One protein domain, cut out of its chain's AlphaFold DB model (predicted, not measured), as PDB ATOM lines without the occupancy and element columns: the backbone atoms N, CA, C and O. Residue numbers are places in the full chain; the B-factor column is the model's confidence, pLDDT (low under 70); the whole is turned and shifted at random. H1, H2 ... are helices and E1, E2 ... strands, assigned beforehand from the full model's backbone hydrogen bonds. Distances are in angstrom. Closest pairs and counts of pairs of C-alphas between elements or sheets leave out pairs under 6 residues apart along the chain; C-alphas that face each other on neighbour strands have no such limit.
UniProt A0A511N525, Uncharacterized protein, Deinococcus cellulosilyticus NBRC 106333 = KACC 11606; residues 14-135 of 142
ATOM      1  N   CYS A  14      23.517  24.570  38.724       98.19
ATOM      2  CA  CYS A  14      23.175  25.150  37.447       98.19
ATOM      3  C   CYS A  14      23.765  24.330  36.294       98.19
ATOM      4  O   CYS A  14      24.899  23.844  36.373       98.19
ATOM      5  N   PHE A  15      23.003  24.223  35.215       97.88
ATOM      6  CA  PHE A  15      23.391  23.632  33.944       97.88
ATOM      7  C   PHE A  15      23.236  24.677  32.845       97.88
ATOM      8  O   PHE A  15      22.238  25.390  32.810       97.88
ATOM      9  N   MET A  16      24.214  24.743  31.947       98.31
ATOM     10  CA  MET A  16      24.104  25.463  30.689       98.31
ATOM     11  C   MET A  16      23.547  24.523  29.628       98.31
ATOM     12  O   MET A  16      24.116  23.463  29.370       98.31
ATOM     13  N   VAL A  17      22.470  24.947  28.987       98.44
ATOM     14  CA  VAL A  17      21.938  24.347  27.770       98.44
ATOM     15  C   VAL A  17      22.307  25.255  26.604       98.44
ATOM     16  O   VAL A  17      22.104  26.464  26.671       98.44
ATOM     17  N   TYR A  18      22.860  24.670  25.547       98.50
ATOM     18  CA  TYR A  18      23.178  25.337  24.289       98.50
ATOM     19  C   TYR A  18      22.464  24.596  23.160       98.50
ATOM     20  O   TYR A  18      22.668  23.390  22.989       98.50
ATOM     21  N   ALA A  19      21.621  25.304  22.411       98.25
ATOM     22  CA  ALA A  19      20.765  24.711  21.393       98.25
ATOM     23  C   ALA A  19      20.909  25.449  20.060       98.25
ATOM     24  O   ALA A  19      20.788  26.671  20.013       98.25
ATOM     25  N   LEU A  20      21.126  24.700  18.975       98.38
ATOM     26  CA  LEU A  20      21.175  25.230  17.611       98.38
ATOM     27  C   LEU A  20      20.093  24.601  16.741       98.38
ATOM     28  O   LEU A  20      19.989  23.373  16.661       98.38
ATOM     29  N   ALA A  21      19.328  25.454  16.066       98.06
ATOM     30  CA  ALA A  21      18.279  25.025  15.158       98.06
ATOM     31  C   ALA A  21      18.873  24.421  13.877       98.06
ATOM     32  O   ALA A  21      19.945  24.843  13.424       98.06
ATOM     33  N   PRO A  22      18.175  23.459  13.248       96.88
ATOM     34  CA  PRO A  22      18.550  22.984  11.927       96.88
ATOM     35  C   PRO A  22      18.416  24.094  10.871       96.88
ATOM     36  O   PRO A  22      17.737  25.107  11.058       96.88
ATOM     37  N   ALA A  23      19.066  23.891   9.724       94.25
ATOM     38  CA  ALA A  23      18.963  24.814   8.600       94.25
ATOM     39  C   ALA A  23      17.509  24.953   8.112       94.25
ATOM     40  O   ALA A  23      16.741  23.994   8.125       94.25
ATOM     41  N   GLY A  24      17.148  26.150   7.641       93.00
ATOM     42  CA  GLY A  24      15.815  26.444   7.099       93.00
ATOM     43  C   GLY A  24      14.778  26.899   8.131       93.00
ATOM     44  O   GLY A  24      13.718  27.371   7.730       93.00
ATOM     45  N   VAL A  25      15.086  26.834   9.429       95.69
ATOM     46  CA  VAL A  25      14.221  27.373  10.491       95.69
ATOM     47  C   VAL A  25      14.315  28.900  10.519       95.69
ATOM     48  O   VAL A  25      15.407  29.478  10.483       95.69
ATOM     49  N   SER A  26      13.164  29.573  10.578       95.06
ATOM     50  CA  SER A  26      13.120  31.038  10.700       95.06
ATOM     51  C   SER A  26      13.559  31.500  12.096       95.06
ATOM     52  O   SER A  26      13.441  30.753  13.062       95.06
ATOM     53  N   ALA A  27      14.039  32.742  12.239       94.81
ATOM     54  CA  ALA A  27      14.422  33.275  13.554       94.81
ATOM     55  C   ALA A  27      13.259  33.255  14.550       94.81
ATOM     56  O   ALA A  27      13.407  32.772  15.668       94.81
ATOM     57  N   ARG A  28      12.082  33.701  14.103       94.44
ATOM     58  CA  ARG A  28      10.859  33.683  14.900       94.44
ATOM     59  C   ARG A  28      10.504  32.277  15.383       94.44
ATOM     60  O   ARG A  28      10.301  32.088  16.573       94.44
ATOM     61  N   GLU A  29      10.485  31.295  14.483       96.38
ATOM     62  CA  GLU A  29      10.187  29.904  14.847       96.38
ATOM     63  C   GLU A  29      11.233  29.324  15.808       96.38
ATOM     64  O   GLU A  29      10.886  28.638  16.769       96.38
ATOM     65  N   ALA A  30      12.518  29.610  15.575       97.50
ATOM     66  CA  ALA A  30      13.581  29.177  16.472       97.50
ATOM     67  C   ALA A  30      13.384  29.752  17.882       97.50
ATOM     68  O   ALA A  30      13.462  29.016  18.865       97.50
ATOM     69  N   ASN A  31      13.068  31.042  17.984       97.44
ATOM     70  CA  ASN A  31      12.867  31.707  19.265       97.44
ATOM     71  C   ASN A  31      11.611  31.199  19.979       97.44
ATOM     72  O   ASN A  31      11.683  30.878  21.161       97.44
ATOM     73  N   GLU A  32      10.503  31.011  19.256       97.31
ATOM     74  CA  GLU A  32       9.284  30.386  19.787       97.31
ATOM     75  C   GLU A  32       9.581  28.992  20.378       97.31
ATOM     76  O   GLU A  32       9.151  28.679  21.487       97.31
ATOM     77  N   LYS A  33      10.374  28.163  19.687       98.25
ATOM     78  CA  LYS A  33      10.757  26.828  20.175       98.25
ATOM     79  C   LYS A  33      11.669  26.865  21.404       98.25
ATOM     80  O   LYS A  33      11.487  26.046  22.305       98.25
ATOM     81  N   VAL A  34      12.624  27.797  21.458       98.25
ATOM     82  CA  VAL A  34      13.466  28.005  22.651       98.25
ATOM     83  C   VAL A  34      12.613  28.463  23.835       98.25
ATOM     84  O   VAL A  34      12.774  27.914  24.920       98.25
ATOM     85  N   ASN A  35      11.652  29.368  23.631       98.31
ATOM     86  CA  ASN A  35      10.743  29.820  24.692       98.31
ATOM     87  C   ASN A  35       9.937  28.656  25.272       98.31
ATOM     88  O   ASN A  35       9.943  28.452  26.481       98.31
ATOM     89  N   LEU A  36       9.345  27.820  24.413       98.56
ATOM     90  CA  LEU A  36       8.620  26.623  24.852       98.56
ATOM     91  C   LEU A  36       9.507  25.648  25.641       98.56
ATOM     92  O   LEU A  36       9.032  24.979  26.555       98.56
ATOM     93  N   TYR A  37      10.792  25.547  25.290       98.56
ATOM     94  CA  TYR A  37      11.744  24.723  26.035       98.56
ATOM     95  C   TYR A  37      12.065  25.323  27.415       98.56
ATOM     96  O   TYR A  37      12.173  24.584  28.390       98.56
ATOM     97  N   VAL A  38      12.209  26.649  27.507       98.38
ATOM     98  CA  VAL A  38      12.470  27.386  28.757       98.38
ATOM     99  C   VAL A  38      11.268  27.348  29.706       98.38
ATOM    100  O   VAL A  38      11.450  27.238  30.917       98.38
ATOM    101  N   GLU A  39      10.053  27.426  29.163       98.12
ATOM    102  CA  GLU A  39       8.801  27.484  29.924       98.12
ATOM    103  C   GLU A  39       8.438  26.172  30.633       98.12
ATOM    104  O   GLU A  39       7.636  26.199  31.567       98.12
ATOM    105  N   ASP A  40       8.997  25.027  30.222       98.25
ATOM    106  CA  ASP A  40       8.656  23.730  30.813       98.25
ATOM    107  C   ASP A  40       9.237  23.583  32.236       98.25
ATOM    108  O   ASP A  40      10.438  23.334  32.399       98.25
ATOM    109  N   PRO A  41       8.402  23.624  33.296       97.56
ATOM    110  CA  PRO A  41       8.879  23.577  34.678       97.56
ATOM    111  C   PRO A  41       9.523  22.235  35.047       97.56
ATOM    112  O   PRO A  41      10.220  22.136  36.061       97.56
ATOM    113  N   LYS A  42       9.326  21.183  34.237       97.94
ATOM    114  CA  LYS A  42       9.984  19.886  34.448       97.94
ATOM    115  C   LYS A  42      11.498  19.971  34.287       97.94
ATOM    116  O   LYS A  42      12.187  19.095  34.790       97.94
ATOM    117  N   ARG A  43      12.012  21.004  33.615       97.88
ATOM    118  CA  ARG A  43      13.442  21.209  33.331       97.88
ATOM    119  C   ARG A  43      14.199  21.888  34.475       97.88
ATOM    120  O   ARG A  43      15.417  22.033  34.412       97.88
ATOM    121  N   GLY A  44      13.497  22.241  35.551       97.50
ATOM    122  CA  GLY A  44      14.043  23.004  36.668       97.50
ATOM    123  C   GLY A  44      13.809  24.502  36.496       97.50
ATOM    124  O   GLY A  44      13.013  24.940  35.670       97.50
ATOM    125  N   MET A  45      14.486  25.305  37.312       98.44
ATOM    126  CA  MET A  45      14.286  26.753  37.335       98.44
ATOM    127  C   MET A  45      15.193  27.431  36.306       98.44
ATOM    128  O   MET A  45      16.408  27.473  36.499       98.44
ATOM    129  N   ALA A  46      14.628  27.989  35.236       98.31
ATOM    130  CA  ALA A  46      15.380  28.824  34.303       98.31
ATOM    131  C   ALA A  46      15.793  30.142  34.986       98.31
ATOM    132  O   ALA A  46      14.948  30.929  35.404       98.31
ATOM    133  N   LEU A  47      17.101  30.370  35.117       98.19
ATOM    134  CA  LEU A  47      17.683  31.571  35.728       98.19
ATOM    135  C   LEU A  47      18.026  32.646  34.698       98.19
ATOM    136  O   LEU A  47      18.033  33.833  35.004       98.19
ATOM    137  N   TYR A  48      18.362  32.207  33.491       98.19
ATOM    138  CA  TYR A  48      18.757  33.049  32.374       98.19
ATOM    139  C   TYR A  48      18.439  32.302  31.089       98.19
ATOM    140  O   TYR A  48      18.698  31.102  31.011       98.19
ATOM    141  N   HIS A  49      17.944  33.001  30.081       98.06
ATOM    142  CA  HIS A  49      17.963  32.519  28.710       98.06
ATOM    143  C   HIS A  49      18.193  33.691  27.771       98.06
ATOM    144  O   HIS A  49      17.869  34.827  28.111       98.06
ATOM    145  N   ASP A  50      18.748  33.396  26.603       97.62
ATOM    146  CA  ASP A  50      18.830  34.358  25.514       97.62
ATOM    147  C   ASP A  50      18.901  33.638  24.164       97.62
ATOM    148  O   ASP A  50      19.221  32.444  24.083       97.62
ATOM    149  N   HIS A  51      18.605  34.382  23.108       97.06
ATOM    150  CA  HIS A  51      18.586  33.922  21.730       97.06
ATOM    151  C   HIS A  51      19.822  34.414  20.979       97.06
ATOM    152  O   HIS A  51      20.406  35.451  21.283       97.06
ATOM    153  N   PHE A  52      20.230  33.668  19.960       96.19
ATOM    154  CA  PHE A  52      21.412  34.017  19.180       96.19
ATOM    155  C   PHE A  52      21.075  34.896  17.969       96.19
ATOM    156  O   PHE A  52      20.174  34.595  17.180       96.19
ATOM    157  N   ILE A  53      21.877  35.944  17.767       93.81
ATOM    158  CA  ILE A  53      21.954  36.672  16.496       93.81
ATOM    159  C   ILE A  53      22.721  35.821  15.469       93.81
ATOM    160  O   ILE A  53      23.716  35.160  15.777       93.81
ATOM    161  N   GLY A  54      22.264  35.843  14.216       91.56
ATOM    162  CA  GLY A  54      22.852  35.080  13.118       91.56
ATOM    163  C   GLY A  54      22.450  33.607  13.165       91.56
ATOM    164  O   GLY A  54      21.416  33.231  12.606       91.56
ATOM    165  N   THR A  55      23.265  32.766  13.810       93.12
ATOM    166  CA  THR A  55      22.966  31.326  13.920       93.12
ATOM    167  C   THR A  55      21.726  31.136  14.780       93.12
ATOM    168  O   THR A  55      21.673  31.635  15.892       93.12
ATOM    169  N   ARG A  56      20.720  30.413  14.282       96.69
ATOM    170  CA  ARG A  56      19.448  30.249  14.996       96.69
ATOM    171  C   ARG A  56      19.616  29.309  16.180       96.69
ATOM    172  O   ARG A  56      20.135  28.204  16.025       96.69
ATOM    173  N   GLY A  57      19.168  29.742  17.349       97.31
ATOM    174  CA  GLY A  57      19.381  29.005  18.579       97.31
ATOM    175  C   GLY A  57      19.256  29.881  19.810       97.31
ATOM    176  O   GLY A  57      18.801  31.022  19.739       97.31
ATOM    177  N   GLY A  58      19.704  29.334  20.928       97.88
ATOM    178  CA  GLY A  58      19.783  30.061  22.178       97.88
ATOM    179  C   GLY A  58      20.578  29.308  23.229       97.88
ATOM    180  O   GLY A  58      21.022  28.168  23.033       97.88
ATOM    181  N   MET A  59      20.742  29.970  24.364       98.31
ATOM    182  CA  MET A  59      21.338  29.393  25.556       98.31
ATOM    183  C   MET A  59      20.436  29.608  26.758       98.31
ATOM    184  O   MET A  59      19.749  30.621  26.854       98.31
ATOM    185  N   VAL A  60      20.470  28.662  27.690       98.62
ATOM    186  CA  VAL A  60      19.682  28.718  28.921       98.62
ATOM    187  C   VAL A  60      20.529  28.245  30.091       98.62
ATOM    188  O   VAL A  60      21.271  27.270  29.967       98.62
ATOM    189  N   ILE A  61      20.408  28.908  31.237       98.62
ATOM    190  CA  ILE A  61      20.930  28.433  32.517       98.62
ATOM    191  C   ILE A  61      19.757  27.947  33.362       98.62
ATOM    192  O   ILE A  61      18.912  28.746  33.758       98.62
ATOM    193  N   PHE A  62      19.727  26.653  33.678       98.62
ATOM    194  CA  PHE A  62      18.742  26.064  34.588       98.62
ATOM    195  C   PHE A  62      19.388  25.706  35.915       98.62
ATOM    196  O   PHE A  62      20.426  25.049  35.919       98.62
ATOM    197  N   PHE A  63      18.759  26.050  37.036       98.50
ATOM    198  CA  PHE A  63      19.037  25.395  38.308       98.50
ATOM    199  C   PHE A  63      18.240  24.095  38.409       98.50
ATOM    200  O   PHE A  63      17.012  24.092  38.299       98.50
ATOM    201  N   VAL A  64      18.966  23.000  38.627       97.44
ATOM    202  CA  VAL A  64      18.430  21.644  38.657       97.44
ATOM    203  C   VAL A  64      18.714  21.003  40.005       97.44
ATOM    204  O   VAL A  64      19.857  20.997  40.468       97.44
ATOM    205  N   GLU A  65      17.681  20.424  40.607       95.06
ATOM    206  CA  GLU A  65      17.705  19.870  41.959       95.06
ATOM    207  C   GLU A  65      17.766  18.341  41.966       95.06
ATOM    208  O   GLU A  65      18.488  17.751  42.770       95.06
ATOM    209  N   ASN A  66      17.052  17.688  41.047       93.56
ATOM    210  CA  ASN A  66      16.863  16.236  41.044       93.56
ATOM    211  C   ASN A  66      17.185  15.592  39.686       93.56
ATOM    212  O   ASN A  66      17.572  16.262  38.728       93.56
ATOM    213  N   GLU A  67      17.133  14.260  39.647       92.31
ATOM    214  CA  GLU A  67      17.500  13.472  38.467       92.31
ATOM    215  C   GLU A  67      16.473  13.616  37.348       92.31
ATOM    216  O   GLU A  67      16.845  13.731  36.184       92.31
ATOM    217  N   GLU A  68      15.197  13.696  37.701       94.38
ATOM    218  CA  GLU A  68      14.090  13.849  36.765       94.38
ATOM    219  C   GLU A  68      14.229  15.149  35.962       94.38
ATOM    220  O   GLU A  68      14.112  15.147  34.737       94.38
ATOM    221  N   GLN A  69      14.574  16.251  36.635       96.44
ATOM    222  CA  GLN A  69      14.863  17.528  35.986       96.44
ATOM    223  C   GLN A  69      16.119  17.463  35.104       96.44
ATOM    224  O   GLN A  69      16.134  18.034  34.015       96.44
ATOM    225  N   ARG A  70      17.170  16.738  35.523       94.38
ATOM    226  CA  ARG A  70      18.374  16.546  34.687       94.38
ATOM    227  C   ARG A  70      18.054  15.788  33.407       94.38
ATOM    228  O   ARG A  70      18.516  16.180  32.338       94.38
ATOM    229  N   GLN A  71      17.255  14.731  33.507       93.81
ATOM    230  CA  GLN A  71      16.807  13.964  32.348       93.81
ATOM    231  C   GLN A  71      15.945  14.827  31.424       93.81
ATOM    232  O   GLN A  71      16.148  14.805  30.209       93.81
ATOM    233  N   ALA A  72      15.067  15.659  31.994       96.44
ATOM    234  CA  ALA A  72      14.261  16.609  31.235       96.44
ATOM    235  C   ALA A  72      15.118  17.617  30.442       96.44
ATOM    236  O   ALA A  72      14.741  17.972  29.330       96.44
ATOM    237  N   LEU A  73      16.297  18.029  30.932       96.69
ATOM    238  CA  LEU A  73      17.207  18.870  30.137       96.69
ATOM    239  C   LEU A  73      17.748  18.162  28.887       96.69
ATOM    240  O   LEU A  73      18.006  18.802  27.872       96.69
ATOM    241  N   THR A  74      17.953  16.848  28.940       94.56
ATOM    242  CA  THR A  74      18.463  16.092  27.782       94.56
ATOM    243  C   THR A  74      17.377  15.655  26.809       94.56
ATOM    244  O   THR A  74      17.688  15.260  25.687       94.56
ATOM    245  N   ASP A  75      16.113  15.740  27.218       96.19
ATOM    246  CA  ASP A  75      14.970  15.550  26.339       96.19
ATOM    247  C   ASP A  75      14.820  16.780  25.418       96.19
ATOM    248  O   ASP A  75      14.659  17.902  25.911       96.19
ATOM    249  N   PRO A  76      14.883  16.625  24.085       95.69
ATOM    250  CA  PRO A  76      14.774  17.755  23.169       95.69
ATOM    251  C   PRO A  76      13.385  18.415  23.181       95.69
ATOM    252  O   PRO A  76      13.300  19.628  22.992       95.69
ATOM    253  N   GLY A  77      12.301  17.671  23.434       97.00
ATOM    254  CA  GLY A  77      10.932  18.203  23.440       97.00
ATOM    255  C   GLY A  77      10.614  19.089  22.216       97.00
ATOM    256  O   GLY A  77      10.672  18.612  21.080       97.00
ATOM    257  N   PRO A  78      10.294  20.391  22.386       97.75
ATOM    258  CA  PRO A  78      10.016  21.299  21.262       97.75
ATOM    259  C   PRO A  78      11.224  21.538  20.330       97.75
ATOM    260  O   PRO A  78      11.037  22.012  19.201       97.75
ATOM    261  N   LEU A  79      12.435  21.189  20.781       98.25
ATOM    262  CA  LEU A  79      13.706  21.274  20.055       98.25
ATOM    263  C   LEU A  79      14.064  19.963  19.327       98.25
ATOM    264  O   LEU A  79      15.229  19.725  19.019       98.25
ATOM    265  N   GLU A  80      13.096  19.084  19.056       97.38
ATOM    266  CA  GLU A  80      13.338  17.863  18.278       97.38
ATOM    267  C   GLU A  80      14.061  18.173  16.950       97.38
ATOM    268  O   GLU A  80      13.678  19.084  16.210       97.38
ATOM    269  N   GLY A  81      15.138  17.431  16.664       96.44
ATOM    270  CA  GLY A  81      16.000  17.644  15.492       96.44
ATOM    271  C   GLY A  81      17.058  18.754  15.623       96.44
ATOM    272  O   GLY A  81      17.781  19.011  14.659       96.44
ATOM    273  N   TRP A  82      17.173  19.409  16.782       98.12
ATOM    274  CA  TRP A  82      18.187  20.436  17.046       98.12
ATOM    275  C   TRP A  82      19.501  19.828  17.548       98.12
ATOM    276  O   TRP A  82      19.539  18.728  18.100       98.12
ATOM    277  N   SER A  83      20.597  20.578  17.414       97.81
ATOM    278  CA  SER A  83      21.848  20.249  18.103       97.81
ATOM    279  C   SER A  83      21.792  20.788  19.530       97.81
ATOM    280  O   SER A  83      21.981  21.986  19.740       97.81
ATOM    281  N   LEU A  84      21.553  19.902  20.496       97.38
ATOM    282  CA  LEU A  84      21.414  20.227  21.915       97.38
ATOM    283  C   LEU A  84      22.637  19.754  22.709       97.38
ATOM    284  O   LEU A  84      23.033  18.593  22.620       97.38
ATOM    285  N   THR A  85      23.229  20.646  23.501       97.12
ATOM    286  CA  THR A  85      24.325  20.309  24.419       97.12
ATOM    287  C   THR A  85      24.008  20.805  25.823       97.12
ATOM    288  O   THR A  85      23.559  21.935  25.996       97.12
ATOM    289  N   VAL A  86      24.260  19.963  26.826       96.44
ATOM    290  CA  VAL A  86      23.966  20.242  28.235       96.44
ATOM    291  C   VAL A  86      25.241  20.090  29.058       96.44
ATOM    292  O   VAL A  86      25.879  19.035  29.042       96.44
ATOM    293  N   HIS A  87      25.611  21.135  29.797       95.88
ATOM    294  CA  HIS A  87      26.837  21.181  30.583       95.88
ATOM    295  C   HIS A  87      26.578  21.607  32.031       95.88
ATOM    296  O   HIS A  87      26.068  22.700  32.271       95.88
ATOM    297  N   PRO A  88      26.982  20.804  33.023       95.94
ATOM    298  CA  PRO A  88      26.931  21.212  34.420       95.94
ATOM    299  C   PRO A  88      27.978  22.284  34.731       95.94
ATOM    300  O   PRO A  88      29.142  22.154  34.352       95.94
ATOM    301  N   LEU A  89      27.596  23.300  35.505       96.31
ATOM    302  CA  LEU A  89      28.528  24.319  35.988       96.31
ATOM    303  C   LEU A  89      29.227  23.862  37.279       96.31
ATOM    304  O   LEU A  89      28.644  23.181  38.127       96.31
ATOM    305  N   ILE A  90      30.504  24.225  37.436       94.50
ATOM    306  CA  ILE A  90      31.341  23.775  38.565       94.50
ATOM    307  C   ILE A  90      30.962  24.494  39.867       94.50
ATOM    308  O   ILE A  90      30.790  23.852  40.909       94.50
ATOM    309  N   TYR A  91      30.851  25.822  39.810       94.75
ATOM    310  CA  TYR A  91      30.727  26.670  40.998       94.75
ATOM    311  C   TYR A  91      29.289  27.098  41.310       94.75
ATOM    312  O   TYR A  91      28.946  27.295  42.474       94.75
ATOM    313  N   SER A  92      28.432  27.190  40.296       97.00
ATOM    314  CA  SER A  92      27.046  27.649  40.421       97.00
ATOM    315  C   SER A  92      26.140  26.550  40.994       97.00
ATOM    316  O   SER A  92      25.328  25.961  40.288       97.00
ATOM    317  N   ARG A  93      26.295  26.223  42.280       96.38
ATOM    318  CA  ARG A  93      25.543  25.145  42.964       96.38
ATOM    319  C   ARG A  93      24.135  25.539  43.432       96.38
ATOM    320  O   ARG A  93      23.437  24.730  44.027       96.38
ATOM    321  N   SER A  94      23.727  26.775  43.181       97.31
ATOM    322  CA  SER A  94      22.404  27.329  43.479       97.31
ATOM    323  C   SER A  94      22.175  28.575  42.616       97.31
ATOM    324  O   SER A  94      23.151  29.071  42.039       97.31
ATOM    325  N   PRO A  95      20.950  29.129  42.553       97.94
ATOM    326  CA  PRO A  95      20.704  30.408  41.885       97.94
ATOM    327  C   PRO A  95      21.574  31.543  42.439       97.94
ATOM    328  O   PRO A  95      22.261  32.223  41.684       97.94
ATOM    329  N   GLY A  96      21.657  31.668  43.769       97.56
ATOM    330  CA  GLY A  96      22.564  32.628  44.408       97.56
ATOM    331  C   GLY A  96      24.043  32.334  44.134       97.56
ATOM    332  O   GLY A  96      24.848  33.249  44.026       97.56
ATOM    333  N   GLY A  97      24.418  31.064  43.953       97.00
ATOM    334  CA  GLY A  97      25.766  30.682  43.531       97.00
ATOM    335  C   GLY A  97      26.086  31.074  42.084       97.00
ATOM    336  O   GLY A  97      27.253  31.292  41.770       97.00
ATOM    337  N   PHE A  98      25.087  31.160  41.201       97.88
ATOM    338  CA  PHE A  98      25.260  31.690  39.847       97.88
ATOM    339  C   PHE A  98      25.499  33.203  39.872       97.88
ATOM    340  O   PHE A  98      26.498  33.657  39.317       97.88
ATOM    341  N   ASP A  99      24.671  33.955  40.601       97.25
ATOM    342  CA  ASP A  99      24.859  35.399  40.799       97.25
ATOM    343  C   ASP A  99      26.213  35.726  41.460       97.25
ATOM    344  O   ASP A  99      26.994  36.528  40.946       97.25
ATOM    345  N   ALA A 100      26.581  34.997  42.519       97.19
ATOM    346  CA  ALA A 100      27.876  35.156  43.177       97.19
ATOM    347  C   ALA A 100      29.065  34.895  42.235       97.19
ATOM    348  O   ALA A 100      30.126  35.495  42.405       97.19
ATOM    349  N   GLN A 101      28.917  34.018  41.235       97.75
ATOM    350  CA  GLN A 101      29.957  33.796  40.228       97.75
ATOM    351  C   GLN A 101      30.083  34.949  39.230       97.75
ATOM    352  O   GLN A 101      31.204  35.250  38.808       97.75
ATOM    353  N   ILE A 102      28.986  35.636  38.899       97.38
ATOM    354  CA  ILE A 102      29.032  36.881  38.117       97.38
ATOM    355  C   ILE A 102      29.811  37.937  38.909       97.38
ATOM    356  O   ILE A 102      30.798  38.484  38.407       97.38
ATOM    357  N   ALA A 103      29.440  38.141  40.176       97.94
ATOM    358  CA  ALA A 103      30.104  39.095  41.058       97.94
ATOM    359  C   ALA A 103      31.594  38.795  41.249       97.94
ATOM    360  O   ALA A 103      32.439  39.680  41.088       97.94
ATOM    361  N   PHE A 104      31.934  37.533  41.522       98.00
ATOM    362  CA  PHE A 104      33.321  37.099  41.650       98.00
ATOM    363  C   PHE A 104      34.120  37.360  40.371       98.00
ATOM    364  O   PHE A 104      35.223  37.897  40.441       98.00
ATOM    365  N   THR A 105      33.571  37.012  39.204       97.88
ATOM    366  CA  THR A 105      34.264  37.163  37.915       97.88
ATOM    367  C   THR A 105      34.575  38.630  37.620       97.88
ATOM    368  O   THR A 105      35.708  38.966  37.268       97.88
ATOM    369  N   LEU A 106      33.598  39.520  37.804       97.81
ATOM    370  CA  LEU A 106      33.786  40.958  37.601       97.81
ATOM    371  C   LEU A 106      34.849  41.527  38.542       97.81
ATOM    372  O   LEU A 106      35.774  42.207  38.088       97.81
ATOM    373  N   LYS A 107      34.776  41.184  39.831       97.88
ATOM    374  CA  LYS A 107      35.737  41.675  40.817       97.88
ATOM    375  C   LYS A 107      37.144  41.140  40.559       97.88
ATOM    376  O   LYS A 107      38.091  41.915  40.505       97.88
ATOM    377  N   ALA A 108      37.289  39.830  40.371       98.00
ATOM    378  CA  ALA A 108      38.591  39.179  40.263       98.00
ATOM    379  C   ALA A 108      39.355  39.564  38.988       98.00
ATOM    380  O   ALA A 108      40.581  39.655  39.019       98.00
ATOM    381  N   TYR A 109      38.652  39.784  37.872       97.81
ATOM    382  CA  TYR A 109      39.299  39.970  36.569       97.81
ATOM    383  C   TYR A 109      39.185  41.385  35.999       97.81
ATOM    384  O   TYR A 109      39.871  41.687  35.019       97.81
ATOM    385  N   ARG A 110      38.320  42.241  36.552       96.56
ATOM    386  CA  ARG A 110      38.118  43.623  36.079       96.56
ATOM    387  C   ARG A 110      38.073  44.664  37.197       96.56
ATOM    388  O   ARG A 110      37.949  45.838  36.883       96.56
ATOM    389  N   ASP A 111      38.193  44.246  38.459       97.31
ATOM    390  CA  ASP A 111      38.053  45.106  39.642       97.31
ATOM    391  C   ASP A 111      36.708  45.859  39.715       97.31
ATOM    392  O   ASP A 111      36.599  46.912  40.334       97.31
ATOM    393  N   LEU A 112      35.661  45.300  39.095       97.56
ATOM    394  CA  LEU A 112      34.319  45.886  39.070       97.56
ATOM    395  C   LEU A 112      33.426  45.293  40.165       97.56
ATOM    396  O   LEU A 112      33.511  44.101  40.474       97.56
ATOM    397  N   ASN A 113      32.541  46.120  40.722       96.44
ATOM    398  CA  ASN A 113      31.502  45.702  41.657       96.44
ATOM    399  C   ASN A 113      30.206  45.385  40.895       96.44
ATOM    400  O   ASN A 113      29.688  46.228  40.167       96.44
ATOM    401  N   TRP A 114      29.668  44.178  41.070       96.00
ATOM    402  CA  TRP A 114      28.451  43.758  40.374       96.00
ATOM    403  C   TRP A 114      27.224  44.592  40.740       96.00
ATOM    404  O   TRP A 114      26.467  44.956  39.846       96.00
ATOM    405  N   GLU A 115      27.068  44.971  42.010       94.75
ATOM    406  CA  GLU A 115      25.942  45.804  42.457       94.75
ATOM    407  C   GLU A 115      25.952  47.181  41.778       94.75
ATOM    408  O   GLU A 115      24.906  47.712  41.418       94.75
ATOM    409  N   GLU A 116      27.138  47.745  41.542       96.00
ATOM    410  CA  GLU A 116      27.289  49.019  40.832       96.00
ATOM    411  C   GLU A 116      27.020  48.854  39.333       96.00
ATOM    412  O   GLU A 116      26.280  49.648  38.753       96.00
ATOM    413  N   VAL A 117      27.554  47.791  38.717       94.62
ATOM    414  CA  VAL A 117      27.345  47.491  37.290       94.62
ATOM    415  C   VAL A 117      25.860  47.290  36.969       94.62
ATOM    416  O   VAL A 117      25.400  47.745  35.926       94.62
ATOM    417  N   GLN A 118      25.088  46.663  37.860       92.44
ATOM    418  CA  GLN A 118      23.636  46.505  37.688       92.44
ATOM    419  C   GLN A 118      22.883  47.842  37.631       92.44
ATOM    420  O   GLN A 118      21.817  47.927  37.020       92.44
ATOM    421  N   LEU A 119      23.415  48.879  38.279       93.88
ATOM    422  CA  LEU A 119      22.806  50.208  38.342       93.88
ATOM    423  C   LEU A 119      23.268  51.125  37.201       93.88
ATOM    424  O   LEU A 119      22.702  52.210  37.022       93.88
ATOM    425  N   GLU A 120      24.280  50.721  36.426       92.44
ATOM    426  CA  GLU A 120      24.776  51.498  35.293       92.44
ATOM    427  C   GLU A 120      23.681  51.698  34.242       92.44
ATOM    428  O   GLU A 120      23.186  50.762  33.614       92.44
ATOM    429  N   LYS A 121      23.350  52.962  33.973       86.94
ATOM    430  CA  LYS A 121      22.509  53.312  32.830       86.94
ATOM    431  C   LYS A 121      23.357  53.292  31.572       86.94
ATOM    432  O   LYS A 121      24.192  54.173  31.371       86.94
ATOM    433  N   ARG A 122      23.117  52.309  30.712       84.94
ATOM    434  CA  ARG A 122      23.688  52.276  29.365       84.94
ATOM    435  C   ARG A 122      22.685  52.818  28.347       84.94
ATOM    436  O   ARG A 122      21.480  52.753  28.607       84.94
ATOM    437  N   PRO A 123      23.157  53.377  27.219       86.62
ATOM    438  CA  PRO A 123      22.290  53.680  26.092       86.62
ATOM    439  C   PRO A 123      21.454  52.460  25.713       86.62
ATOM    440  O   PRO A 123      21.899  51.320  25.858       86.62
ATOM    441  N   GLN A 124      20.246  52.707  25.217       82.44
ATOM    442  CA  GLN A 124      19.499  51.656  24.552       82.44
ATOM    443  C   GLN A 124      20.204  51.342  23.231       82.44
ATOM    444  O   GLN A 124      20.402  52.236  22.411       82.44
ATOM    445  N   TYR A 125      20.587  50.082  23.050       86.06
ATOM    446  CA  TYR A 125      21.161  49.591  21.805       86.06
ATOM    447  C   TYR A 125      20.082  48.850  21.025       86.06
ATOM    448  O   TYR A 125      19.383  48.013  21.602       86.06
ATOM    449  N   GLY A 126      19.952  49.165  19.738       87.69
ATOM    450  CA  GLY A 126      19.073  48.426  18.839       87.69
ATOM    451  C   GLY A 126      17.590  48.413  19.250       87.69
ATOM    452  O   GLY A 126      17.080  49.276  19.971       87.69
ATOM    453  N   ASN A 127      16.893  47.400  18.750       91.25
ATOM    454  CA  ASN A 127      15.481  47.110  18.887       91.25
ATOM    455  C   ASN A 127      15.316  45.603  19.115       91.25
ATOM    456  O   ASN A 127      15.191  44.815  18.176       91.25
ATOM    457  N   ALA A 128      15.249  45.218  20.390       89.19
ATOM    458  CA  ALA A 128      15.155  43.822  20.804       89.19
ATOM    459  C   ALA A 128      13.978  43.063  20.163       89.19
ATOM    460  O   ALA A 128      14.092  41.872  19.890       89.19
ATOM    461  N   SER A 129      12.844  43.722  19.887       89.12
ATOM    462  CA  SER A 129      11.703  43.051  19.246       89.12
ATOM    463  C   SER A 129      11.988  42.717  17.782       89.12
ATOM    464  O   SER A 129      11.570  41.666  17.293       89.12
ATOM    465  N   GLU A 130      12.668  43.612  17.070       91.50
ATOM    466  CA  GLU A 130      13.079  43.381  15.688       91.50
ATOM    467  C   GLU A 130      14.160  42.299  15.628       91.50
ATOM    468  O   GLU A 130      14.033  41.345  14.856       91.50
ATOM    469  N   GLU A 131      15.153  42.384  16.512       93.69
ATOM    470  CA  GLU A 131      16.225  41.397  16.661       93.69
ATOM    471  C   GLU A 131      15.672  40.018  17.015       93.69
ATOM    472  O   GLU A 131      16.044  39.032  16.388       93.69
ATOM    473  N   ALA A 132      14.702  39.922  17.923       90.12
ATOM    474  CA  ALA A 132      14.046  38.658  18.243       90.12
ATOM    475  C   ALA A 132      13.238  38.092  17.060       90.12
ATOM    476  O   ALA A 132      13.105  36.878  16.918       90.12
ATOM    477  N   SER A 133      12.691  38.940  16.186       89.38
ATOM    478  CA  SER A 133      11.898  38.476  15.036       89.38
ATOM    479  C   SER A 133      12.750  38.058  13.832       89.38
ATOM    480  O   SER A 133      12.389  37.131  13.102       89.38
ATOM    481  N   THR A 134      13.890  38.725  13.629       91.50
ATOM    482  CA  THR A 134      14.767  38.558  12.458       91.50
ATOM    483  C   THR A 134      16.030  37.758  12.773       91.50
ATOM    484  O   THR A 134      16.640  37.173  11.871       91.50
ATOM    485  N   GLY A 135      16.425  37.722  14.049       91.38
ATOM    486  CA  GLY A 135      17.718  37.265  14.551       91.38
ATOM    487  C   GLY A 135      18.891  37.947  13.849       91.38
ATOM    488  O   GLY A 135      19.895  37.294  13.557       91.38
TER     489      GLY A 135
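This is residues 14 to 135 of the 142 residues of an uncharacterized protein of Deinococcus cellulosilyticus NBRC 106333 = KACC 11606 (UniProt A0A511N525). A twisted sheet of four strands has H1 and H2 over one face, and from this slab the later chain makes a wide, open handle: H3 leads away from one end of E2 and E3 to H4 at the far side, and a free stretch swings back to H5, which packs on H1. The middle of this ring is empty. The printed part has 122 residues with five named helices and four named strands, in the order E1 H1 E2 E3 H2 E4 H3 H4 H5; the sheet runs E2 E3 E1 E4, antiparallel throughout, and the class is mixed, helices and strands. The whole is only just compact, close to loose, with a radius of gyration of the C-alphas of 15.9 A, and flat, spanning 43 by 39 by 21 A.

Find C-alpha 14 at (23.175, 25.150, 37.447); from there E1 runs 19.9 A to residue 20. Next comes H1, residues 27 to 39, 18.3 A. Then E2, residues 45 to 51, spans 17.7 A and E3, residues 57 to 64, spans 21.4 A. Pass H2, residues 67 to 74, to reach E4, residues 83 to 88, 17.1 A. H3 starts at C-alpha 95, (20.704, 30.408, 41.885), and runs 22.6 A to residue 110. H4 holds residues 114 to 119, and H5, residues 128 to 134, ends at (14.767, 38.558, 12.458).

Begin at the sheet, where E2 and E3 form a hairpin, with N 47 and O 61 2.8 A apart. Beside E3 look for E1, with N 17 and O 60 2.8 A apart, then for the edge strand E4, with N 18 of E1 and O 85 2.9 A apart. H1 and H2 make two layers with the sheet, on the same face, at heights of 8.7 A and 8.8 A over the sheet. E1, H1, E2 and E3, H2, E4 are split strand-helix-strand units, two strands running the same way with another between them, each with a right-handed crossover. H3 only grazes the sheet with residues 95 to 99. H3 touches H4 with residues 102 to 107 alone, about perpendicular at 87 degrees, closest at the C-alphas of Ala 103 and Trp 114, 5.0 A. H5 touches H1 at the latter's residues 27 to 31 alone, at a steep tilt of 61 degrees, opposite ways; their closest C-alphas, of Arg 28 and Ser 133, are 4.9 A apart. H3 and H5 are apart. Every O i to N i+4 pair is within hydrogen-bond range in H1, H3 and H5, against 3 of 4 in H2 and 1 of 2 in H4.

Look for the two C-alphas farthest apart at Gly 24 and Asp 111, 43.6 A. Residues 118 to 129, of which 118 and 119 belong to H4 and 128 and 129 to H5, stand free. The printed part has no cut, and no link is long. No printed residue is under 70 in pLDDT.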